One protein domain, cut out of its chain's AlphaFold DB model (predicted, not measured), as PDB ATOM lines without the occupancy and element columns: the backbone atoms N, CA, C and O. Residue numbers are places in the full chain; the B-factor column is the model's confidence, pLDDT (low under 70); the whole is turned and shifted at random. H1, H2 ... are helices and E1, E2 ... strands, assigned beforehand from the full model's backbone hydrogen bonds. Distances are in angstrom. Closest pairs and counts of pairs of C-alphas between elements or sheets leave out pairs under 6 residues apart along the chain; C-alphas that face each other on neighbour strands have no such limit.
ATOM      1  N   ASN A  14     -30.561 -26.010 -39.608       87.81
ATOM      2  CA  ASN A  14     -30.340 -27.374 -39.173       87.81
ATOM      3  C   ASN A  14     -30.058 -27.310 -37.678       87.81
ATOM      4  O   ASN A  14     -29.221 -26.510 -37.249       87.81
ATOM      5  N   TRP A  15     -30.757 -28.123 -36.905       92.31
ATOM      6  CA  TRP A  15     -30.484 -28.307 -35.487       92.31
ATOM      7  C   TRP A  15     -30.677 -29.771 -35.122       92.31
ATOM      8  O   TRP A  15     -31.175 -30.566 -35.920       92.31
ATOM      9  N   GLU A  16     -30.230 -30.128 -33.929       94.00
ATOM     10  CA  GLU A  16     -30.340 -31.477 -33.404       94.00
ATOM     11  C   GLU A  16     -31.165 -31.447 -32.123       94.00
ATOM     12  O   GLU A  16     -30.966 -30.573 -31.275       94.00
ATOM     13  N   THR A  17     -32.089 -32.395 -32.003       94.81
ATOM     14  CA  THR A  17     -32.914 -32.586 -30.811       94.81
ATOM     15  C   THR A  17     -32.715 -34.007 -30.305       94.81
ATOM     16  O   THR A  17     -32.949 -34.972 -31.036       94.81
ATOM     17  N   GLU A  18     -32.303 -34.149 -29.046       96.50
ATOM     18  CA  GLU A  18     -32.276 -35.446 -28.370       96.50
ATOM     19  C   GLU A  18     -33.693 -35.854 -27.950       96.50
ATOM     20  O   GLU A  18     -34.379 -35.123 -27.234       96.50
ATOM     21  N   PHE A  19     -34.145 -37.035 -28.374       95.62
ATOM     22  CA  PHE A  19     -35.475 -37.542 -28.049       95.62
ATOM     23  C   PHE A  19     -35.504 -39.072 -27.976       95.62
ATOM     24  O   PHE A  19     -35.012 -39.752 -28.873       95.62
ATOM     25  N   GLU A  20     -36.083 -39.619 -26.899       94.12
ATOM     26  CA  GLU A  20     -36.183 -41.073 -26.644       94.12
ATOM     27  C   GLU A  20     -34.835 -41.827 -26.798       94.12
ATOM     28  O   GLU A  20     -34.812 -43.008 -27.122       94.12
ATOM     29  N   GLY A  21     -33.703 -41.158 -26.535       92.44
ATOM     30  CA  GLY A  21     -32.356 -41.739 -26.648       92.44
ATOM     31  C   GLY A  21     -31.707 -41.622 -28.033       92.44
ATOM     32  O   GLY A  21     -30.610 -42.140 -28.223       92.44
ATOM     33  N   HIS A  22     -32.344 -40.927 -28.978       92.81
ATOM     34  CA  HIS A  22     -31.823 -40.688 -30.322       92.81
ATOM     35  C   HIS A  22     -31.520 -39.203 -30.540       92.81
ATOM     36  O   HIS A  22     -32.278 -38.336 -30.104       92.81
ATOM     37  N   ALA A  23     -30.441 -38.915 -31.264       93.69
ATOM     38  CA  ALA A  23     -30.146 -37.583 -31.776       93.69
ATOM     39  C   ALA A  23     -30.830 -37.406 -33.138       93.69
ATOM     40  O   ALA A  23     -30.503 -38.106 -34.100       93.69
ATOM     41  N   ILE A  24     -31.820 -36.516 -33.211       93.25
ATOM     42  CA  ILE A  24     -32.616 -36.293 -34.418       93.25
ATOM     43  C   ILE A  24     -32.187 -34.988 -35.071       93.25
ATOM     44  O   ILE A  24     -32.387 -33.910 -34.511       93.25
ATOM     45  N   GLN A  25     -31.644 -35.081 -36.282       91.69
ATOM     46  CA  GLN A  25     -31.365 -33.906 -37.095       91.69
ATOM     47  C   GLN A  25     -32.666 -33.383 -37.710       91.69
ATOM     48  O   GLN A  25     -33.296 -34.054 -38.531       91.69
ATOM     49  N   VAL A  26     -33.041 -32.164 -37.334       90.50
ATOM     50  CA  VAL A  26     -34.198 -31.455 -37.873       90.50
ATOM     51  C   VAL A  26     -33.727 -30.369 -38.822       90.50
ATOM     52  O   VAL A  26     -32.768 -29.642 -38.547       90.50
ATOM     53  N   THR A  27     -34.417 -30.249 -39.950       88.75
ATOM     54  CA  THR A  27     -34.153 -29.203 -40.936       88.75
ATOM     55  C   THR A  27     -35.421 -28.419 -41.247       88.75
ATOM     56  O   THR A  27     -36.534 -28.950 -41.221       88.75
ATOM     57  N   SER A  28     -35.268 -27.124 -41.507       86.12
ATOM     58  CA  SER A  28     -36.367 -26.255 -41.927       86.12
ATOM     59  C   SER A  28     -35.847 -25.119 -42.798       86.12
ATOM     60  O   SER A  28     -34.685 -24.722 -42.693       86.12
ATOM     61  N   GLU A  29     -36.702 -24.579 -43.661       83.69
ATOM     62  CA  GLU A  29     -36.365 -23.408 -44.466       83.69
ATOM     63  C   GLU A  29     -36.162 -22.186 -43.565       83.69
ATOM     64  O   GLU A  29     -37.046 -21.814 -42.790       83.69
ATOM     65  N   ARG A  30     -34.994 -21.548 -43.693       82.88
ATOM     66  CA  ARG A  30     -34.591 -20.410 -42.863       82.88
ATOM     67  C   ARG A  30     -35.560 -19.244 -42.990       82.88
ATOM     68  O   ARG A  30     -36.070 -18.781 -41.980       82.88
ATOM     69  N   GLU A  31     -35.840 -18.813 -44.217       80.56
ATOM     70  CA  GLU A  31     -36.683 -17.639 -44.480       80.56
ATOM     71  C   GLU A  31     -38.099 -17.826 -43.927       80.56
ATOM     72  O   GLU A  31     -38.622 -16.949 -43.243       80.56
ATOM     73  N   THR A  32     -38.691 -19.004 -44.144       79.81
ATOM     74  CA  THR A  32     -39.995 -19.372 -43.581       79.81
ATOM     75  C   THR A  32     -39.971 -19.403 -42.054       79.81
ATOM     76  O   THR A  32     -40.908 -18.907 -41.424       79.81
ATOM     77  N   LEU A  33     -38.926 -19.965 -41.438       85.50
ATOM     78  CA  LEU A  33     -38.846 -20.071 -39.983       85.50
ATOM     79  C   LEU A  33     -38.601 -18.712 -39.308       85.50
ATOM     80  O   LEU A  33     -39.260 -18.417 -38.313       85.50
ATOM     81  N   ASP A  34     -37.720 -17.875 -39.860       85.25
ATOM     82  CA  ASP A  34     -37.458 -16.510 -39.375       85.25
ATOM     83  C   ASP A  34     -38.710 -15.634 -39.515       85.25
ATOM     84  O   ASP A  34     -39.128 -14.958 -38.572       85.25
ATOM     85  N   ALA A  35     -39.387 -15.705 -40.666       80.62
ATOM     86  CA  ALA A  35     -40.649 -15.004 -40.871       80.62
ATOM     87  C   ALA A  35     -41.731 -15.468 -39.882       80.62
ATOM     88  O   ALA A  35     -42.477 -14.649 -39.346       80.62
ATOM     89  N   ALA A  36     -41.797 -16.773 -39.591       82.69
ATOM     90  CA  ALA A  36     -42.727 -17.319 -38.607       82.69
ATOM     91  C   ALA A  36     -42.429 -16.847 -37.172       82.69
ATOM     92  O   ALA A  36     -43.365 -16.691 -36.387       82.69
ATOM     93  N   ILE A  47     -47.502 -18.400 -44.043       73.88
ATOM     94  CA  ILE A  47     -46.282 -19.183 -43.861       73.88
ATOM     95  C   ILE A  47     -46.540 -20.227 -42.782       73.88
ATOM     96  O   ILE A  47     -47.108 -19.919 -41.738       73.88
ATOM     97  N   VAL A  48     -46.169 -21.472 -43.056       81.25
ATOM     98  CA  VAL A  48     -46.268 -22.570 -42.096       81.25
ATOM     99  C   VAL A  48     -44.898 -23.232 -42.065       81.25
ATOM    100  O   VAL A  48     -44.508 -23.799 -43.088       81.25
ATOM    101  N   PRO A  49     -44.143 -23.124 -40.959       85.69
ATOM    102  CA  PRO A  49     -42.859 -23.794 -40.838       85.69
ATOM    103  C   PRO A  49     -43.040 -25.309 -40.922       85.69
ATOM    104  O   PRO A  49     -43.889 -25.893 -40.245       85.69
ATOM    105  N   ILE A  50     -42.230 -25.931 -41.777       88.88
ATOM    106  CA  ILE A  50     -42.205 -27.378 -41.983       88.88
ATOM    107  C   ILE A  50     -40.903 -27.898 -41.398       88.88
ATOM    108  O   ILE A  50     -39.822 -27.459 -41.798       88.88
ATOM    109  N   PHE A  51     -41.013 -28.818 -40.449       91.06
ATOM    110  CA  PHE A  51     -39.871 -29.498 -39.858       91.06
ATOM    111  C   PHE A  51     -39.680 -30.829 -40.551       91.06
ATOM    112  O   PHE A  51     -40.550 -31.701 -40.510       91.06
ATOM    113  N   CYS A  52     -38.546 -30.963 -41.216       89.94
ATOM    114  CA  CYS A  52     -38.158 -32.202 -41.840       89.94
ATOM    115  C   CYS A  52     -37.214 -32.989 -40.945       89.94
ATOM    116  O   CYS A  52     -36.240 -32.425 -40.444       89.94
ATOM    117  N   PHE A  53     -37.429 -34.293 -40.838       90.38
ATOM    118  CA  PHE A  53     -36.452 -35.197 -40.241       90.38
ATOM    119  C   PHE A  53     -36.667 -36.631 -40.729       90.38
ATOM    120  O   PHE A  53     -37.671 -36.971 -41.363       90.38
ATOM    121  N   GLU A  54     -35.700 -37.479 -40.412       90.81
ATOM    122  CA  GLU A  54     -35.748 -38.909 -40.669       90.81
ATOM    123  C   GLU A  54     -35.963 -39.668 -39.356       90.81
ATOM    124  O   GLU A  54     -35.353 -39.343 -38.336       90.81
ATOM    125  N   THR A  55     -36.829 -40.683 -39.359       91.50
ATOM    126  CA  THR A  55     -36.973 -41.580 -38.204       91.50
ATOM    127  C   THR A  55     -35.677 -42.365 -37.987       91.50
ATOM    128  O   THR A  55     -35.130 -42.850 -38.981       91.50
ATOM    129  N   PRO A  56     -35.232 -42.590 -36.738       91.31
ATOM    130  CA  PRO A  56     -34.042 -43.390 -36.470       91.31
ATOM    131  C   PRO A  56     -34.102 -44.768 -37.136       91.31
ATOM    132  O   PRO A  56     -35.142 -45.431 -37.150       91.31
ATOM    133  N   ALA A  57     -32.975 -45.208 -37.691       85.62
ATOM    134  CA  ALA A  57     -32.874 -46.524 -38.320       85.62
ATOM    135  C   ALA A  57     -32.881 -47.670 -37.288       85.62
ATOM    136  O   ALA A  57     -33.180 -48.811 -37.632       85.62
ATOM    137  N   ASP A  58     -32.553 -47.359 -36.038       86.25
ATOM    138  CA  ASP A  58     -32.333 -48.268 -34.915       86.25
ATOM    139  C   ASP A  58     -33.454 -48.218 -33.865       86.25
ATOM    140  O   ASP A  58     -33.243 -48.594 -32.712       86.25
ATOM    141  N   LEU A  59     -34.659 -47.782 -34.253       86.06
ATOM    142  CA  LEU A  59     -35.831 -47.851 -33.378       86.06
ATOM    143  C   LEU A  59     -35.996 -49.266 -32.797       86.06
ATOM    144  O   LEU A  59     -35.842 -50.268 -33.501       86.06
ATOM    145  N   ALA A  60     -36.339 -49.344 -31.507       82.56
ATOM    146  CA  ALA A  60     -36.461 -50.614 -30.798       82.56
ATOM    147  C   ALA A  60     -37.406 -51.585 -31.526       82.56
ATOM    148  O   ALA A  60     -38.442 -51.176 -32.056       82.56
ATOM    149  N   ALA A  61     -37.073 -52.879 -31.519       71.81
ATOM    150  CA  ALA A  61     -37.852 -53.909 -32.203       71.81
ATOM    151  C   ALA A  61     -39.338 -53.860 -31.791       71.81
ATOM    152  O   ALA A  61     -39.667 -53.946 -30.610       71.81
ATOM    153  N   GLY A  62     -40.230 -53.714 -32.775       71.19
ATOM    154  CA  GLY A  62     -41.675 -53.559 -32.557       71.19
ATOM    155  C   GLY A  62     -42.163 -52.110 -32.440       71.19
ATOM    156  O   GLY A  62     -43.371 -51.892 -32.397       71.19
ATOM    157  N   SER A  63     -41.268 -51.121 -32.445       83.94
ATOM    158  CA  SER A  63     -41.646 -49.706 -32.473       83.94
ATOM    159  C   SER A  63     -42.100 -49.294 -33.871       83.94
ATOM    160  O   SER A  63     -41.436 -49.579 -34.867       83.94
ATOM    161  N   CYS A  64     -43.223 -48.584 -33.947       90.31
ATOM    162  CA  CYS A  64     -43.721 -48.016 -35.194       90.31
ATOM    163  C   CYS A  64     -43.018 -46.670 -35.476       90.31
ATOM    164  O   CYS A  64     -43.171 -45.743 -34.673       90.31
ATOM    165  N   PRO A  65     -42.311 -46.501 -36.617       92.12
ATOM    166  CA  PRO A  65     -41.656 -45.234 -36.970       92.12
ATOM    167  C   PRO A  65     -42.608 -44.035 -36.968       92.12
ATOM    168  O   PRO A  65     -42.222 -42.916 -36.641       92.12
ATOM    169  N   TRP A  66     -43.880 -44.271 -37.288       94.12
ATOM    170  CA  TRP A  66     -44.902 -43.233 -37.369       94.12
ATOM    171  C   TRP A  66     -45.434 -42.795 -36.008       94.12
ATOM    172  O   TRP A  66     -45.748 -41.620 -35.832       94.12
ATOM    173  N   GLU A  67     -45.488 -43.704 -35.035       94.12
ATOM    174  CA  GLU A  67     -45.813 -43.339 -33.655       94.12
ATOM    175  C   GLU A  67     -44.673 -42.534 -33.032       94.12
ATOM    176  O   GLU A  67     -44.926 -41.504 -32.405       94.12
ATOM    177  N   PHE A  68     -43.420 -42.947 -33.267       94.50
ATOM    178  CA  PHE A  68     -42.241 -42.163 -32.887       94.50
ATOM    179  C   PHE A  68     -42.297 -40.760 -33.505       94.50
ATOM    180  O   PHE A  68     -42.172 -39.766 -32.796       94.50
ATOM    181  N   ALA A  69     -42.567 -40.670 -34.810       95.06
ATOM    182  CA  ALA A  69     -42.647 -39.407 -35.532       95.06
ATOM    183  C   ALA A  69     -43.681 -38.438 -34.939       95.06
ATOM    184  O   ALA A  69     -43.395 -37.252 -34.783       95.06
ATOM    185  N   GLN A  70     -44.872 -38.932 -34.583       95.06
ATOM    186  CA  GLN A  70     -45.906 -38.106 -33.955       95.06
ATOM    187  C   GLN A  70     -45.476 -37.604 -32.575       95.06
ATOM    188  O   GLN A  70     -45.686 -36.429 -32.269       95.06
ATOM    189  N   ARG A  71     -44.867 -38.463 -31.747       95.00
ATOM    190  CA  ARG A  71     -44.362 -38.060 -30.426       95.00
ATOM    191  C   ARG A  71     -43.230 -37.040 -30.549       95.00
ATOM    192  O   ARG A  71     -43.268 -36.020 -29.863       95.00
ATOM    193  N   PHE A  72     -42.290 -37.271 -31.465       96.06
ATOM    194  CA  PHE A  72     -41.181 -36.361 -31.732       96.06
ATOM    195  C   PHE A  72     -41.667 -34.999 -32.231       96.06
ATOM    196  O   PHE A  72     -41.310 -33.982 -31.652       96.06
ATOM    197  N   LEU A  73     -42.544 -34.954 -33.239       95.44
ATOM    198  CA  LEU A  73     -43.102 -33.692 -33.739       95.44
ATOM    199  C   LEU A  73     -43.848 -32.928 -32.645       95.44
ATOM    200  O   LEU A  73     -43.683 -31.719 -32.517       95.44
ATOM    201  N   GLN A  74     -44.633 -33.628 -31.820       94.06
ATOM    202  CA  GLN A  74     -45.318 -32.996 -30.696       94.06
ATOM    203  C   GLN A  74     -44.330 -32.386 -29.690       94.06
ATOM    204  O   GLN A  74     -44.578 -31.305 -29.154       94.06
ATOM    205  N   HIS A  75     -43.227 -33.081 -29.411       94.12
ATOM    206  CA  HIS A  75     -42.160 -32.594 -28.546       94.12
ATOM    207  C   HIS A  75     -41.448 -31.379 -29.158       94.12
ATOM    208  O   HIS A  75     -41.362 -30.335 -28.515       94.12
ATOM    209  N   GLU A  76     -41.028 -31.482 -30.417       95.00
ATOM    210  CA  GLU A  76     -40.298 -30.440 -31.133       95.00
ATOM    211  C   GLU A  76     -41.129 -29.158 -31.269       95.00
ATOM    212  O   GLU A  76     -40.650 -28.068 -30.970       95.00
ATOM    213  N   TRP A  77     -42.410 -29.256 -31.632       92.75
ATOM    214  CA  TRP A  77     -43.282 -28.079 -31.732       92.75
ATOM    215  C   TRP A  77     -43.467 -27.379 -30.384       92.75
ATOM    216  O   TRP A  77     -43.500 -26.149 -30.322       92.75
ATOM    217  N   ARG A  78     -43.535 -28.141 -29.283       91.50
ATOM    218  CA  ARG A  78     -43.558 -27.563 -27.931       91.50
ATOM    219  C   ARG A  78     -42.248 -26.853 -27.608       91.50
ATOM    220  O   ARG A  78     -42.308 -25.726 -27.128       91.50
ATOM    221  N   LEU A  79     -41.100 -27.470 -27.894       92.44
ATOM    222  CA  LEU A  79     -39.792 -26.848 -27.680       92.44
ATOM    223  C   LEU A  79     -39.651 -25.547 -28.471       92.44
ATOM    224  O   LEU A  79     -39.229 -24.535 -27.920       92.44
ATOM    225  N   GLN A  80     -40.072 -25.532 -29.736       91.50
ATOM    226  CA  GLN A  80     -40.021 -24.325 -30.557       91.50
ATOM    227  C   GLN A  80     -40.861 -23.203 -29.944       91.50
ATOM    228  O   GLN A  80     -40.364 -22.089 -29.795       91.50
ATOM    229  N   ARG A  81     -42.091 -23.492 -29.499       88.31
ATOM    230  CA  ARG A  81     -42.944 -22.506 -28.808       88.31
ATOM    231  C   ARG A  81     -42.392 -22.050 -27.452       88.31
ATOM    232  O   ARG A  81     -42.736 -20.961 -27.008       88.31
ATOM    233  N   GLN A  82     -41.591 -22.873 -26.775       90.62
ATOM    234  CA  GLN A  82     -40.948 -22.517 -25.504       90.62
ATOM    235  C   GLN A  82     -39.712 -21.635 -25.712       90.62
ATOM    236  O   GLN A  82     -39.468 -20.729 -24.919       90.62
ATOM    237  N   ASN A  83     -38.953 -21.893 -26.777       91.00
ATOM    238  CA  ASN A  83     -37.668 -21.244 -27.035       91.00
ATOM    239  C   ASN A  83     -37.779 -20.007 -27.936       91.00
ATOM    240  O   ASN A  83     -36.866 -19.183 -27.962       91.00
ATOM    241  N   HIS A  84     -38.883 -19.862 -28.670       90.12
ATOM    242  CA  HIS A  84     -39.101 -18.766 -29.606       90.12
ATOM    243  C   HIS A  84     -40.513 -18.199 -29.486       90.12
ATOM    244  O   HIS A  84     -41.465 -18.882 -29.111       90.12
ATOM    245  N   THR A  85     -40.656 -16.927 -29.852       86.62
ATOM    246  CA  THR A  85     -41.964 -16.276 -29.922       86.62
ATOM    247  C   THR A  85     -42.582 -16.530 -31.290       86.62
ATOM    248  O   THR A  85     -41.964 -16.264 -32.314       86.62
ATOM    249  N   TYR A  86     -43.810 -17.042 -31.300       84.88
ATOM    250  CA  TYR A  86     -44.605 -17.245 -32.508       84.88
ATOM    251  C   TYR A  86     -45.953 -16.531 -32.369       84.88
ATOM    252  O   TYR A  86     -46.468 -16.420 -31.251       84.88
ATOM    253  N   PRO A  87     -46.573 -16.102 -33.482       81.94
ATOM    254  CA  PRO A  87     -47.967 -15.680 -33.492       81.94
ATOM    255  C   PRO A  87     -48.892 -16.740 -32.875       81.94
ATOM    256  O   PRO A  87     -48.676 -17.946 -33.033       81.94
ATOM    257  N   ALA A  88     -49.947 -16.298 -32.187       78.25
ATOM    258  CA  ALA A  88     -50.876 -17.185 -31.479       78.25
ATOM    259  C   ALA A  88     -51.666 -18.128 -32.411       78.25
ATOM    260  O   ALA A  88     -52.199 -19.140 -31.961       78.25
ATOM    261  N   ASP A  89     -51.755 -17.792 -33.696       77.00
ATOM    262  CA  ASP A  89     -52.387 -18.566 -34.766       77.00
ATOM    263  C   ASP A  89     -51.395 -19.467 -35.532       77.00
ATOM    264  O   ASP A  89     -51.800 -20.190 -36.443       77.00
ATOM    265  N   MET A  90     -50.098 -19.429 -35.195       83.56
ATOM    266  CA  MET A  90     -49.062 -20.136 -35.949       83.56
ATOM    267  C   MET A  90     -49.256 -21.646 -35.866       83.56
ATOM    268  O   MET A  90     -49.204 -22.197 -34.773       83.56
ATOM    269  N   LEU A  91     -49.406 -22.310 -37.010       87.06
ATOM    270  CA  LEU A  91     -49.415 -23.770 -37.114       87.06
ATOM    271  C   LEU A  91     -48.016 -24.291 -37.439       87.06
ATOM    272  O   LEU A  91     -47.263 -23.629 -38.150       87.06
ATOM    273  N   PHE A  92     -47.718 -25.509 -36.997       89.56
ATOM    274  CA  PHE A  92     -46.538 -26.251 -37.439       89.56
ATOM    275  C   PHE A  92     -46.898 -27.419 -38.356       89.56
ATOM    276  O   PHE A  92     -47.994 -27.990 -38.301       89.56
ATOM    277  N   ALA A  93     -45.941 -27.780 -39.203       91.75
ATOM    278  CA  ALA A  93     -46.009 -28.923 -40.093       91.75
ATOM    279  C   ALA A  93     -44.749 -29.783 -39.970       91.75
ATOM    280  O   ALA A  93     -43.687 -29.316 -39.562       91.75
ATOM    281  N   GLY A  94     -44.880 -31.056 -40.327       91.88
ATOM    282  CA  GLY A  94     -43.806 -32.036 -40.292       91.88
ATOM    283  C   GLY A  94     -43.751 -32.836 -41.585       91.88
ATOM    284  O   GLY A  94     -44.778 -33.330 -42.049       91.88
ATOM    285  N   SER A  95     -42.557 -32.981 -42.148       90.81
ATOM    286  CA  SER A  95     -42.270 -33.943 -43.209       90.81
ATOM    287  C   SER A  95     -41.344 -35.006 -42.644       90.81
ATOM    288  O   SER A  95     -40.247 -34.698 -42.183       90.81
ATOM    289  N   VAL A  96     -41.808 -36.251 -42.615       92.00
ATOM    290  CA  VAL A  96     -41.090 -37.324 -41.930       92.00
ATOM    291  C   VAL A  96     -40.791 -38.439 -42.895       92.00
ATOM    292  O   VAL A  96     -41.706 -39.020 -43.477       92.00
ATOM    293  N   SER A  97     -39.512 -38.760 -43.032       89.00
ATOM    294  CA  SER A  97     -39.041 -39.859 -43.863       89.00
ATOM    295  C   SER A  97     -38.673 -41.068 -43.013       89.00
ATOM    296  O   SER A  97     -38.070 -40.939 -41.952       89.00
ATOM    297  N   SER A  98     -39.004 -42.257 -43.508       88.94
ATOM    298  CA  SER A  98     -38.525 -43.528 -42.980       88.94
ATOM    299  C   SER A  98     -37.782 -44.264 -44.087       88.94
ATOM    300  O   SER A  98     -38.392 -44.743 -45.045       88.94
ATOM    301  N   LEU A  99     -36.455 -44.358 -43.965       83.44
ATOM    302  CA  LEU A  99     -35.643 -45.092 -44.938       83.44
ATOM    303  C   LEU A  99     -35.873 -46.600 -44.863       83.44
ATOM    304  O   LEU A  99     -35.816 -47.268 -45.893       83.44
ATOM    305  N   SER A 100     -36.175 -47.147 -43.684       83.88
ATOM    306  CA  SER A 100     -36.491 -48.574 -43.544       83.88
ATOM    307  C   SER A 100     -37.762 -48.950 -44.310       83.88
ATOM    308  O   SER A 100     -37.825 -50.019 -44.911       83.88
ATOM    309  N   LEU A 101     -38.743 -48.045 -44.347       86.69
ATOM    310  CA  LEU A 101     -39.999 -48.226 -45.072       86.69
ATOM    311  C   LEU A 101     -39.999 -47.594 -46.473       86.69
ATOM    312  O   LEU A 101     -41.012 -47.684 -47.160       86.69
ATOM    313  N   GLN A 102     -38.911 -46.930 -46.887       85.31
ATOM    314  CA  GLN A 102     -38.794 -46.166 -48.143       85.31
ATOM    315  C   GLN A 102     -39.996 -45.240 -48.409       85.31
ATOM    316  O   GLN A 102     -40.478 -45.101 -49.536       85.31
ATOM    317  N   THR A 103     -40.511 -44.613 -47.352       86.50
ATOM    318  CA  THR A 103     -41.736 -43.807 -47.400       86.50
ATOM    319  C   THR A 103     -41.600 -42.521 -46.599       86.50
ATOM    320  O   THR A 103     -40.783 -42.402 -45.688       86.50
ATOM    321  N   MET A 104     -42.421 -41.543 -46.956       88.94
ATOM    322  CA  MET A 104     -42.584 -40.270 -46.280       88.94
ATOM    323  C   MET A 104     -44.043 -40.089 -45.873       88.94
ATOM    324  O   MET A 104     -44.953 -40.442 -46.627       88.94
ATOM    325  N   ARG A 105     -44.257 -39.473 -44.711       92.31
ATOM    326  CA  ARG A 105     -45.559 -38.990 -44.244       92.31
ATOM    327  C   ARG A 105     -45.504 -37.501 -43.944       92.31
ATOM    328  O   ARG A 105     -44.468 -36.968 -43.551       92.31
ATOM    329  N   LEU A 106     -46.644 -36.843 -44.125       92.25
ATOM    330  CA  LEU A 106     -46.823 -35.429 -43.818       92.25
ATOM    331  C   LEU A 106     -47.760 -35.292 -42.621       92.25
ATOM    332  O   LEU A 106     -48.809 -35.934 -42.567       92.25
ATOM    333  N   TYR A 107     -47.381 -34.443 -41.677       94.00
ATOM    334  CA  TYR A 107     -48.129 -34.187 -40.456       94.00
ATOM    335  C   TYR A 107     -48.339 -32.696 -40.261       94.00
ATOM    336  O   TYR A 107     -47.535 -31.880 -40.706       94.00
ATOM    337  N   TYR A 108     -49.403 -32.334 -39.562       92.00
ATOM    338  CA  TYR A 108     -49.674 -30.948 -39.215       92.00
ATOM    339  C   TYR A 108     -50.339 -30.827 -37.853       92.00
ATOM    340  O   TYR A 108     -50.975 -31.757 -37.355       92.00
ATOM    341  N   GLU A 109     -50.175 -29.663 -37.247       89.75
ATOM    342  CA  GLU A 109     -50.866 -29.302 -36.022       89.75
ATOM    343  C   GLU A 109     -52.333 -28.972 -36.325       89.75
ATOM    344  O   GLU A 109     -52.637 -28.235 -37.264       89.75
ATOM    345  N   GLU A 110     -53.261 -29.527 -35.546       84.88
ATOM    346  CA  GLU A 110     -54.693 -29.260 -35.718       84.88
ATOM    347  C   GLU A 110     -55.046 -27.808 -35.384       84.88
ATOM    348  O   GLU A 110     -55.777 -27.142 -36.120       84.88
ATOM    349  N   SER A 111     -54.530 -27.326 -34.254       78.38
ATOM    350  CA  SER A 111     -54.815 -26.006 -33.716       78.38
ATOM    351  C   SER A 111     -53.671 -25.549 -32.814       78.38
ATOM    352  O   SER A 111     -53.228 -26.321 -31.963       78.38
ATOM    353  N   PRO A 112     -53.257 -24.275 -32.897       70.69
ATOM    354  CA  PRO A 112     -52.230 -23.737 -32.009       70.69
ATOM    355  C   PRO A 112     -52.738 -23.564 -30.571       70.69
ATOM    356  O   PRO A 112     -51.951 -23.460 -29.634       70.69
ATOM    357  N   ARG A 113     -54.067 -23.533 -30.378       70.06
ATOM    358  CA  ARG A 113     -54.713 -23.335 -29.069       70.06
ATOM    359  C   ARG A 113     -54.876 -24.634 -28.285       70.06
ATOM    360  O   ARG A 113     -55.133 -24.589 -27.086       70.06
ATOM    361  N   GLN A 114     -54.782 -25.777 -28.961       69.06
ATOM    362  CA  GLN A 114     -54.988 -27.096 -28.374       69.06
ATOM    363  C   GLN A 114     -53.809 -27.990 -28.764       69.06
ATOM    364  O   GLN A 114     -53.856 -28.625 -29.816       69.06
ATOM    365  N   PRO A 115     -52.740 -28.030 -27.947       66.31
ATOM    366  CA  PRO A 115     -51.564 -28.841 -28.235       66.31
ATOM    367  C   PRO A 115     -51.908 -30.339 -28.155       66.31
ATOM    368  O   PRO A 115     -51.794 -30.971 -27.104       66.31
ATOM    369  N   GLY A 116     -52.353 -30.889 -29.285       79.69
ATOM    370  CA  GLY A 116     -52.726 -32.287 -29.489       79.69
ATOM    371  C   GLY A 116     -51.635 -33.104 -30.180       79.69
ATOM    372  O   GLY A 116     -50.507 -32.641 -30.364       79.69
ATOM    373  N   ALA A 117     -51.946 -34.357 -30.516       87.00
ATOM    374  CA  ALA A 117     -51.064 -35.172 -31.346       87.00
ATOM    375  C   ALA A 117     -51.068 -34.634 -32.794       87.00
ATOM    376  O   ALA A 117     -52.138 -34.274 -33.291       87.00
ATOM    377  N   PRO A 118     -49.915 -34.598 -33.488       93.06
ATOM    378  CA  PRO A 118     -49.854 -34.230 -34.897       93.06
ATOM    379  C   PRO A 118     -50.808 -35.074 -35.741       93.06
ATOM    380  O   PRO A 118     -50.798 -36.309 -35.662       93.06
ATOM    381  N   LEU A 119     -51.612 -34.415 -36.570       92.81
ATOM    382  CA  LEU A 119     -52.553 -35.076 -37.461       92.81
ATOM    383  C   LEU A 119     -51.840 -35.534 -38.728       92.81
ATOM    384  O   LEU A 119     -51.111 -34.764 -39.353       92.81
ATOM    385  N   LEU A 120     -52.087 -36.782 -39.120       94.69
ATOM    386  CA  LEU A 120     -51.633 -37.312 -40.400       94.69
ATOM    387  C   LEU A 120     -52.396 -36.620 -41.531       94.69
ATOM    388  O   LEU A 120     -53.628 -36.572 -41.529       94.69
ATOM    389  N   TRP A 121     -51.667 -36.088 -42.505       93.69
ATOM    390  CA  TRP A 121     -52.263 -35.580 -43.727       93.69
ATOM    391  C   TRP A 121     -52.441 -36.702 -44.748       93.69
ATOM    392  O   TRP A 121     -51.561 -37.543 -44.936       93.69
ATOM    393  N   SER A 122     -53.577 -36.682 -45.437       89.44
ATOM    394  CA  SER A 122     -53.856 -37.544 -46.577       89.44
ATOM    395  C   SER A 122     -54.242 -36.705 -47.790       89.44
ATOM    396  O   SER A 122     -54.861 -35.643 -47.674       89.44
ATOM    397  N   SER A 123     -53.866 -37.187 -48.975       85.12
ATOM    398  CA  SER A 123     -54.275 -36.585 -50.239       85.12
ATOM    399  C   SER A 123     -55.792 -36.699 -50.437       85.12
ATOM    400  O   SER A 123     -56.483 -37.429 -49.722       85.12
ATOM    401  N   LYS A 124     -56.334 -36.016 -51.453       82.06
ATOM    402  CA  LYS A 124     -57.765 -36.121 -51.795       82.06
ATOM    403  C   LYS A 124     -58.180 -37.550 -52.162       82.06
ATOM    404  O   LYS A 124     -59.334 -37.918 -51.985       82.06
ATOM    405  N   GLU A 125     -57.232 -38.347 -52.638       84.44
ATOM    406  CA  GLU A 125     -57.381 -39.763 -52.970       84.44
ATOM    407  C   GLU A 125     -57.207 -40.680 -51.742       84.44
ATOM    408  O   GLU A 125     -57.208 -41.900 -51.880       84.44
ATOM    409  N   GLY A 126     -57.029 -40.114 -50.543       85.81
ATOM    410  CA  GLY A 126     -56.865 -40.852 -49.291       85.81
ATOM    411  C   GLY A 126     -55.454 -41.394 -49.053       85.81
ATOM    412  O   GLY A 126     -55.255 -42.176 -48.124       85.81
ATOM    413  N   ARG A 127     -54.456 -41.002 -49.857       86.69
ATOM    414  CA  ARG A 127     -53.081 -41.493 -49.697       86.69
ATOM    415  C   ARG A 127     -52.339 -40.696 -48.627       86.69
ATOM    416  O   ARG A 127     -52.229 -39.479 -48.740       86.69
ATOM    417  N   ALA A 128     -51.803 -41.390 -47.627       88.75
ATOM    418  CA  ALA A 128     -50.986 -40.799 -46.563       88.75
ATOM    419  C   ALA A 128     -49.493 -41.168 -46.656       88.75
ATOM    420  O   ALA A 128     -48.652 -40.456 -46.115       88.75
ATOM    421  N   ASP A 129     -49.177 -42.262 -47.353       89.69
ATOM    422  CA  ASP A 129     -47.815 -42.752 -47.570       89.69
ATOM    423  C   ASP A 129     -47.299 -42.331 -48.947       89.69
ATOM    424  O   ASP A 129     -47.901 -42.651 -49.979       89.69
ATOM    425  N   PHE A 130     -46.166 -41.636 -48.968       84.44
ATOM    426  CA  PHE A 130     -45.519 -41.154 -50.184       84.44
ATOM    427  C   PHE A 130     -44.206 -41.910 -50.397       84.44
ATOM    428  O   PHE A 130     -43.365 -41.893 -49.504       84.44
ATOM    429  N   PRO A 131     -43.999 -42.593 -51.533       82.19
ATOM    430  CA  PRO A 131     -42.755 -43.318 -51.767       82.19
ATOM    431  C   PRO A 131     -41.576 -42.342 -51.853       82.19
ATOM    432  O   PRO A 131     -41.675 -41.310 -52.520       82.19
ATOM    433  N   LEU A 132     -40.461 -42.684 -51.208       73.88
ATOM    434  CA  LEU A 132     -39.189 -42.000 -51.425       73.88
ATOM    435  C   LEU A 132     -38.629 -42.484 -52.766       73.88
ATOM    436  O   LEU A 132     -38.440 -43.684 -52.972       73.88
ATOM    437  N   ALA A 133     -38.408 -41.576 -53.712       58.72
ATOM    438  CA  ALA A 133     -37.740 -41.939 -54.951       58.72
ATOM    439  C   ALA A 133     -36.248 -42.191 -54.656       58.72
ATOM    440  O   ALA A 133     -35.589 -41.391 -54.012       58.72
ATOM    441  N   GLY A 134     -35.703 -43.328 -55.093       51.91
ATOM    442  CA  GLY A 134     -34.253 -43.487 -55.265       51.91
ATOM    443  C   GLY A 134     -33.354 -43.562 -54.020       51.91
ATOM    444  O   GLY A 134     -32.143 -43.447 -54.181       51.91
ATOM    445  N   GLY A 135     -33.869 -43.794 -52.809       43.25
ATOM    446  CA  GLY A 135     -33.025 -44.102 -51.642       43.25
ATOM    447  C   GLY A 135     -32.102 -42.968 -51.163       43.25
ATOM    448  O   GLY A 135     -31.134 -43.242 -50.449       43.25
ATOM    449  N   MET A 136     -32.378 -41.713 -51.529       43.69
ATOM    450  CA  MET A 136     -31.637 -40.545 -51.039       43.69
ATOM    451  C   MET A 136     -32.216 -40.007 -49.721       43.69
ATOM    452  O   MET A 136     -33.425 -39.995 -49.494       43.69
ATOM    453  N   ARG A 137     -31.309 -39.606 -48.820       46.28
ATOM    454  CA  ARG A 137     -31.590 -39.215 -47.430       46.28
ATOM    455  C   ARG A 137     -32.238 -37.835 -47.370       46.28
ATOM    456  O   ARG A 137     -31.663 -36.870 -47.869       46.28
ATOM    457  N   ALA A 138     -33.350 -37.718 -46.643       45.72
ATOM    458  CA  ALA A 138     -34.029 -36.443 -46.392       45.72
ATOM    459  C   ALA A 138     -33.142 -35.398 -45.682       45.72
ATOM    460  O   ALA A 138     -33.413 -34.205 -45.771       45.72
ATOM    461  N   ALA A 139     -32.075 -35.838 -45.006       41.78
ATOM    462  CA  ALA A 139     -31.181 -34.979 -44.232       41.78
ATOM    463  C   ALA A 139     -29.919 -34.494 -44.980       41.78
ATOM    464  O   ALA A 139     -29.202 -33.656 -44.437       41.78
ATOM    465  N   SER A 140     -29.602 -35.002 -46.184       41.41
ATOM    466  CA  SER A 140     -28.274 -34.761 -46.791       41.41
ATOM    467  C   SER A 140     -28.261 -34.031 -48.131       41.41
ATOM    468  O   SER A 140     -27.222 -33.452 -48.450       41.41
ATOM    469  N   ASP A 141     -29.344 -34.030 -48.908       40.28
ATOM    470  CA  ASP A 141     -29.321 -33.449 -50.252       40.28
ATOM    471  C   ASP A 141     -30.242 -32.232 -50.370       40.28
ATOM    472  O   ASP A 141     -31.348 -32.174 -49.839       40.28
ATOM    473  N   THR A 142     -29.690 -31.203 -51.007       44.44
ATOM    474  CA  THR A 142     -30.067 -29.784 -50.985       44.44
ATOM    475  C   THR A 142     -31.410 -29.469 -51.639       44.44
ATOM    476  O   THR A 142     -31.445 -28.819 -52.679       44.44
ATOM    477  N   LEU A 143     -32.488 -29.925 -51.002       42.81
ATOM    478  CA  LEU A 143     -33.884 -29.480 -51.056       42.81
ATOM    479  C   LEU A 143     -34.632 -30.471 -50.157       42.81
ATOM    480  O   LEU A 143     -34.849 -31.612 -50.557       42.81
ATOM    481  N   CYS A 144     -34.937 -30.083 -48.916       44.91
ATOM    482  CA  CYS A 144     -35.600 -31.002 -48.000       44.91
ATOM    483  C   CYS A 144     -36.903 -31.522 -48.633       44.91
ATOM    484  O   CYS A 144     -37.734 -30.725 -49.068       44.91
ATOM    485  N   VAL A 145     -37.055 -32.850 -48.639       47.75
ATOM    486  CA  VAL A 145     -37.957 -33.664 -49.467       47.75
ATOM    487  C   VAL A 145     -37.404 -33.864 -50.881       47.75
ATOM    488  O   VAL A 145     -37.455 -32.967 -51.716       47.75
ATOM    489  N   ASP A 146     -36.941 -35.084 -51.177       46.78
ATOM    490  CA  ASP A 146     -36.705 -35.533 -52.551       46.78
ATOM    491  C   ASP A 146     -38.048 -35.580 -53.303       46.78
ATOM    492  O   ASP A 146     -38.755 -36.586 -53.390       46.78
ATOM    493  N   LEU A 147     -38.429 -34.408 -53.800       50.62
ATOM    494  CA  LEU A 147     -39.598 -34.120 -54.610       50.62
ATOM    495  C   LEU A 147     -39.422 -34.622 -56.052       50.62
ATOM    496  O   LEU A 147     -40.228 -34.288 -56.912       50.62
ATOM    497  N   SER A 148     -38.393 -35.414 -56.368       44.97
ATOM    498  CA  SER A 148     -38.100 -35.810 -57.751       44.97
ATOM    499  C   SER A 148     -39.250 -36.553 -58.443       44.97
ATOM    500  O   SER A 148     -39.341 -36.528 -59.673       44.97
ATOM    501  N   SER A 149     -40.186 -37.148 -57.690       58.28
ATOM    502  CA  SER A 149     -41.437 -37.641 -58.267       58.28
ATOM    503  C   SER A 149     -42.522 -36.554 -58.302       58.28
ATOM    504  O   SER A 149     -42.898 -35.969 -57.283       58.28
ATOM    505  N   MET A 150     -43.114 -36.346 -59.485       62.06
ATOM    506  CA  MET A 150     -44.257 -35.437 -59.674       62.06
ATOM    507  C   MET A 150     -45.385 -35.698 -58.669       62.06
ATOM    508  O   MET A 150     -46.023 -34.762 -58.195       62.06
ATOM    509  N   PHE A 151     -45.618 -36.964 -58.312       60.03
ATOM    510  CA  PHE A 151     -46.647 -37.331 -57.344       60.03
ATOM    511  C   PHE A 151     -46.385 -36.731 -55.954       60.03
ATOM    512  O   PHE A 151     -47.310 -36.208 -55.330       60.03
ATOM    513  N   VAL A 152     -45.134 -36.771 -55.482       65.69
ATOM    514  CA  VAL A 152     -44.753 -36.196 -54.183       65.69
ATOM    515  C   VAL A 152     -44.861 -34.668 -54.238       65.69
ATOM    516  O   VAL A 152     -45.419 -34.089 -53.310       65.69
ATOM    517  N   ILE A 153     -44.465 -34.023 -55.345       69.81
ATOM    518  CA  ILE A 153     -44.646 -32.569 -55.548       69.81
ATOM    519  C   ILE A 153     -46.112 -32.169 -55.437       69.81
ATOM    520  O   ILE A 153     -46.451 -31.297 -54.637       69.81
ATOM    521  N   PHE A 154     -46.997 -32.795 -56.216       73.62
ATOM    522  CA  PHE A 154     -48.417 -32.434 -56.204       73.62
ATOM    523  C   PHE A 154     -49.055 -32.678 -54.839       73.62
ATOM    524  O   PHE A 154     -49.859 -31.866 -54.379       73.62
ATOM    525  N   SER A 155     -48.660 -33.759 -54.169       78.81
ATOM    526  CA  SER A 155     -49.127 -34.063 -52.818       78.81
ATOM    527  C   SER A 155     -48.656 -33.009 -51.819       78.81
ATOM    528  O   SER A 155     -49.464 -32.470 -51.070       78.81
ATOM    529  N   PHE A 156     -47.381 -32.631 -51.867       79.44
ATOM    530  CA  PHE A 156     -46.818 -31.605 -50.998       79.44
ATOM    531  C   PHE A 156     -47.433 -30.220 -51.249       79.44
ATOM    532  O   PHE A 156     -47.768 -29.498 -50.311       79.44
ATOM    533  N   MET A 157     -47.681 -29.856 -52.510       80.50
ATOM    534  CA  MET A 157     -48.424 -28.638 -52.846       80.50
ATOM    535  C   MET A 157     -49.859 -28.688 -52.311       80.50
ATOM    536  O   MET A 157     -50.337 -27.707 -51.742       80.50
ATOM    537  N   GLY A 158     -50.544 -29.827 -52.463       82.44
ATOM    538  CA  GLY A 158     -51.881 -30.048 -51.914       82.44
ATOM    539  C   GLY A 158     -51.917 -29.894 -50.393       82.44
ATOM    540  O   GLY A 158     -52.795 -29.212 -49.864       82.44
ATOM    541  N   PHE A 159     -50.920 -30.450 -49.710       85.56
ATOM    542  CA  PHE A 159     -50.708 -30.299 -48.275       85.56
ATOM    543  C   PHE A 159     -50.541 -28.832 -47.871       85.56
ATOM    544  O   PHE A 159     -51.274 -28.335 -47.016       85.56
ATOM    545  N   MET A 160     -49.655 -28.096 -48.548       84.12
ATOM    546  CA  MET A 160     -49.443 -26.671 -48.281       84.12
ATOM    547  C   MET A 160     -50.696 -25.827 -48.527       84.12
ATOM    548  O   MET A 160     -50.971 -24.888 -47.779       84.12
ATOM    549  N   ILE A 161     -51.489 -26.150 -49.550       85.19
ATOM    550  CA  ILE A 161     -52.767 -25.477 -49.810       85.19
ATOM    551  C   ILE A 161     -53.759 -25.729 -48.667       85.19
ATOM    552  O   ILE A 161     -54.403 -24.780 -48.210       85.19
ATOM    553  N   ASP A 162     -53.880 -26.972 -48.190       84.81
ATOM    554  CA  ASP A 162     -54.778 -27.316 -47.082       84.81
ATOM    555  C   ASP A 162     -54.366 -26.615 -45.780       84.81
ATOM    556  O   ASP A 162     -55.200 -25.983 -45.127       84.81
ATOM    557  N   LEU A 163     -53.071 -26.615 -45.456       81.38
ATOM    558  CA  LEU A 163     -52.537 -25.914 -44.287       81.38
ATOM    559  C   LEU A 163     -52.852 -24.419 -44.306       81.38
ATOM    560  O   LEU A 163     -53.382 -23.865 -43.342       81.38
ATOM    561  N   ARG A 164     -52.601 -23.761 -45.440       79.88
ATOM    562  CA  ARG A 164     -52.918 -22.338 -45.621       79.88
ATOM    563  C   ARG A 164     -54.418 -22.072 -45.524       79.88
ATOM    564  O   ARG A 164     -54.829 -21.024 -45.031       79.88
ATOM    565  N   SER A 165     -55.247 -23.000 -46.002       81.06
ATOM    566  CA  SER A 165     -56.703 -22.916 -45.881       81.06
ATOM    567  C   SER A 165     -57.165 -23.030 -44.426       81.06
ATOM    568  O   SER A 165     -58.026 -22.266 -43.988       81.06
ATOM    569  N   LYS A 166     -56.577 -23.950 -43.652       76.62
ATOM    570  CA  LYS A 166     -56.841 -24.104 -42.215       76.62
ATOM    571  C   LYS A 166     -56.460 -22.855 -41.428       76.62
ATOM    572  O   LYS A 166     -57.290 -22.375 -40.663       76.62
ATOM    573  N   ARG A 167     -55.294 -22.265 -41.708       74.25
ATOM    574  CA  ARG A 167     -54.863 -21.012 -41.074       74.25
ATOM    575  C   ARG A 167     -55.869 -19.872 -41.286       74.25
ATOM    576  O   ARG A 167     -56.373 -19.319 -40.318       74.25
ATOM    577  N   ARG A 168     -56.297 -19.637 -42.535       73.06
ATOM    578  CA  ARG A 168     -57.318 -18.611 -42.853       73.06
ATOM    579  C   ARG A 168     -58.655 -18.827 -42.144       73.06
ATOM    580  O   ARG A 168     -59.333 -17.863 -41.809       73.06
ATOM    581  N   ARG A 169     -59.071 -20.084 -41.950       72.38
ATOM    582  CA  ARG A 169     -60.302 -20.398 -41.205       72.38
ATOM    583  C   ARG A 169     -60.161 -20.088 -39.714       72.38
ATOM    584  O   ARG A 169     -61.138 -19.649 -39.116       72.38
ATOM    585  N   GLY A 170     -58.970 -20.273 -39.144       61.72
ATOM    586  CA  GLY A 170     -58.649 -19.845 -37.780       61.72
ATOM    587  C   GLY A 170     -58.764 -18.329 -37.597       61.72
ATOM    588  O   GLY A 170     -59.370 -17.885 -36.623       61.72
ATOM    589  N   ASP A 171     -58.284 -17.548 -38.569       54.31
ATOM    590  CA  ASP A 171     -58.394 -16.080 -38.552       54.31
ATOM    591  C   ASP A 171     -59.850 -15.605 -38.691       54.31
ATOM    592  O   ASP A 171     -60.293 -14.705 -37.978       54.31
ATOM    593  N   GLY A 172     -60.632 -16.252 -39.564       51.50
ATOM    594  CA  GLY A 172     -62.046 -15.927 -39.781       51.50
ATOM    595  C   GLY A 172     -62.967 -16.260 -38.600       51.50
ATOM    596  O   GLY A 172     -64.017 -15.640 -38.459       51.50
ATOM    597  N   ALA A 173     -62.581 -17.196 -37.726       48.19
ATOM    598  CA  ALA A 173     -63.340 -17.536 -36.520       48.19
ATOM    599  C   ALA A 173     -63.145 -16.526 -35.369       48.19
ATOM    600  O   ALA A 173     -63.905 -16.551 -34.404       48.19
ATOM    601  N   ASN A 174     -62.150 -15.639 -35.470       40.88
ATOM    602  CA  ASN A 174     -61.892 -14.567 -34.505       40.88
ATOM    603  C   ASN A 174     -62.511 -13.217 -34.913       40.88
ATOM    604  O   ASN A 174     -62.373 -12.241 -34.179       40.88
TER     605      ASN A 174
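What this domain is: This is residues 14 to 36 and 47 to 174 of the 177 residues of an uncharacterized protein of Aspergillus indologenus CBS 114.80 (UniProt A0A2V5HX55). A small sheet of three strands, E3 E4 E5, is the core, with helix H2 slanting over one face and the long helix H3 running along the strands over the other. A hairpin of E1 and E2 stands beside the E3 edge, E1 reaching H2; a long stretch without named elements, residues 109 to 149, passes the E5 edge before H3. The 151 printed residues hold three named helices and five named strands, in the order E1 E2 H1 E3 H2 E4 E5 H3, class mixed. The three-stranded sheet is mixed, order E3 E4 E5; E1 and E2 form an antiparallel sheet of two. The whole is compact, with a radius of gyration of the C-alphas of 14.9 A, and spans 44 by 35 by 29 A.

How they stand to each other: E1, residues 14 to 19, and E2, residues 22 to 29, form an antiparallel hairpin; N 17 and O 24 are 2.9 A apart, within hydrogen-bond range. H1, residues 30 to 36, follows by a tight link. E2 touches E3, residues 50 to 54; the closest C-alphas, of Val 26 and Phe 53, are 5.0 A apart. E3 is parallel to E4, residues 93 to 98, with N 95 and O 51 at 2.9 A. E4 and E5, residues 103 to 108, form an antiparallel hairpin, with N 94 and O 107 at 2.8 A. H1 is not on the sheet E3 E4 E5. H2, residues 65 to 83, is on it at a height over the sheet of 8.9 A, slantwise to the strands at 37 degrees to E4 on the local plane. E3, H2 and E4 make a strand-helix-strand unit, two parallel neighbour strands with a helix between, its crossover right-handed. H2 and E1 are close but not clearly touching, with 2 pairs of C-alphas within 8 A; their closest C-alphas, of Phe 72 and Phe 19, are 6.9 A apart. H3, residues 150 to 172, is on the opposite face at a height over the sheet of 9.9 A, making three layers, helices on both faces of a sheet. In H1, H2 and H3 every O i to N i+4 pair is within hydrogen-bond range.

Where its parts are: E1 begins at C-alpha 14 (-30.340, -27.374, -39.173). E2 measures 22.8 A from first to last C-alpha, H2 26.3 A and H3 33.1 A. H3 ends at C-alpha 172 (-62.046, -15.927, -39.781).

The domain as a whole: The C-alphas farthest apart are those of Ala 61 and Asn 174, 46.2 A. Residues 37 to 46 are not printed; C-alphas 36 and 47 are 6.6 A apart across this cut. The link from E5 to H3 is long, 41 residues. The model's pLDDT is under 70 at residues 114 to 115, 133 to 153 and 170 to 174.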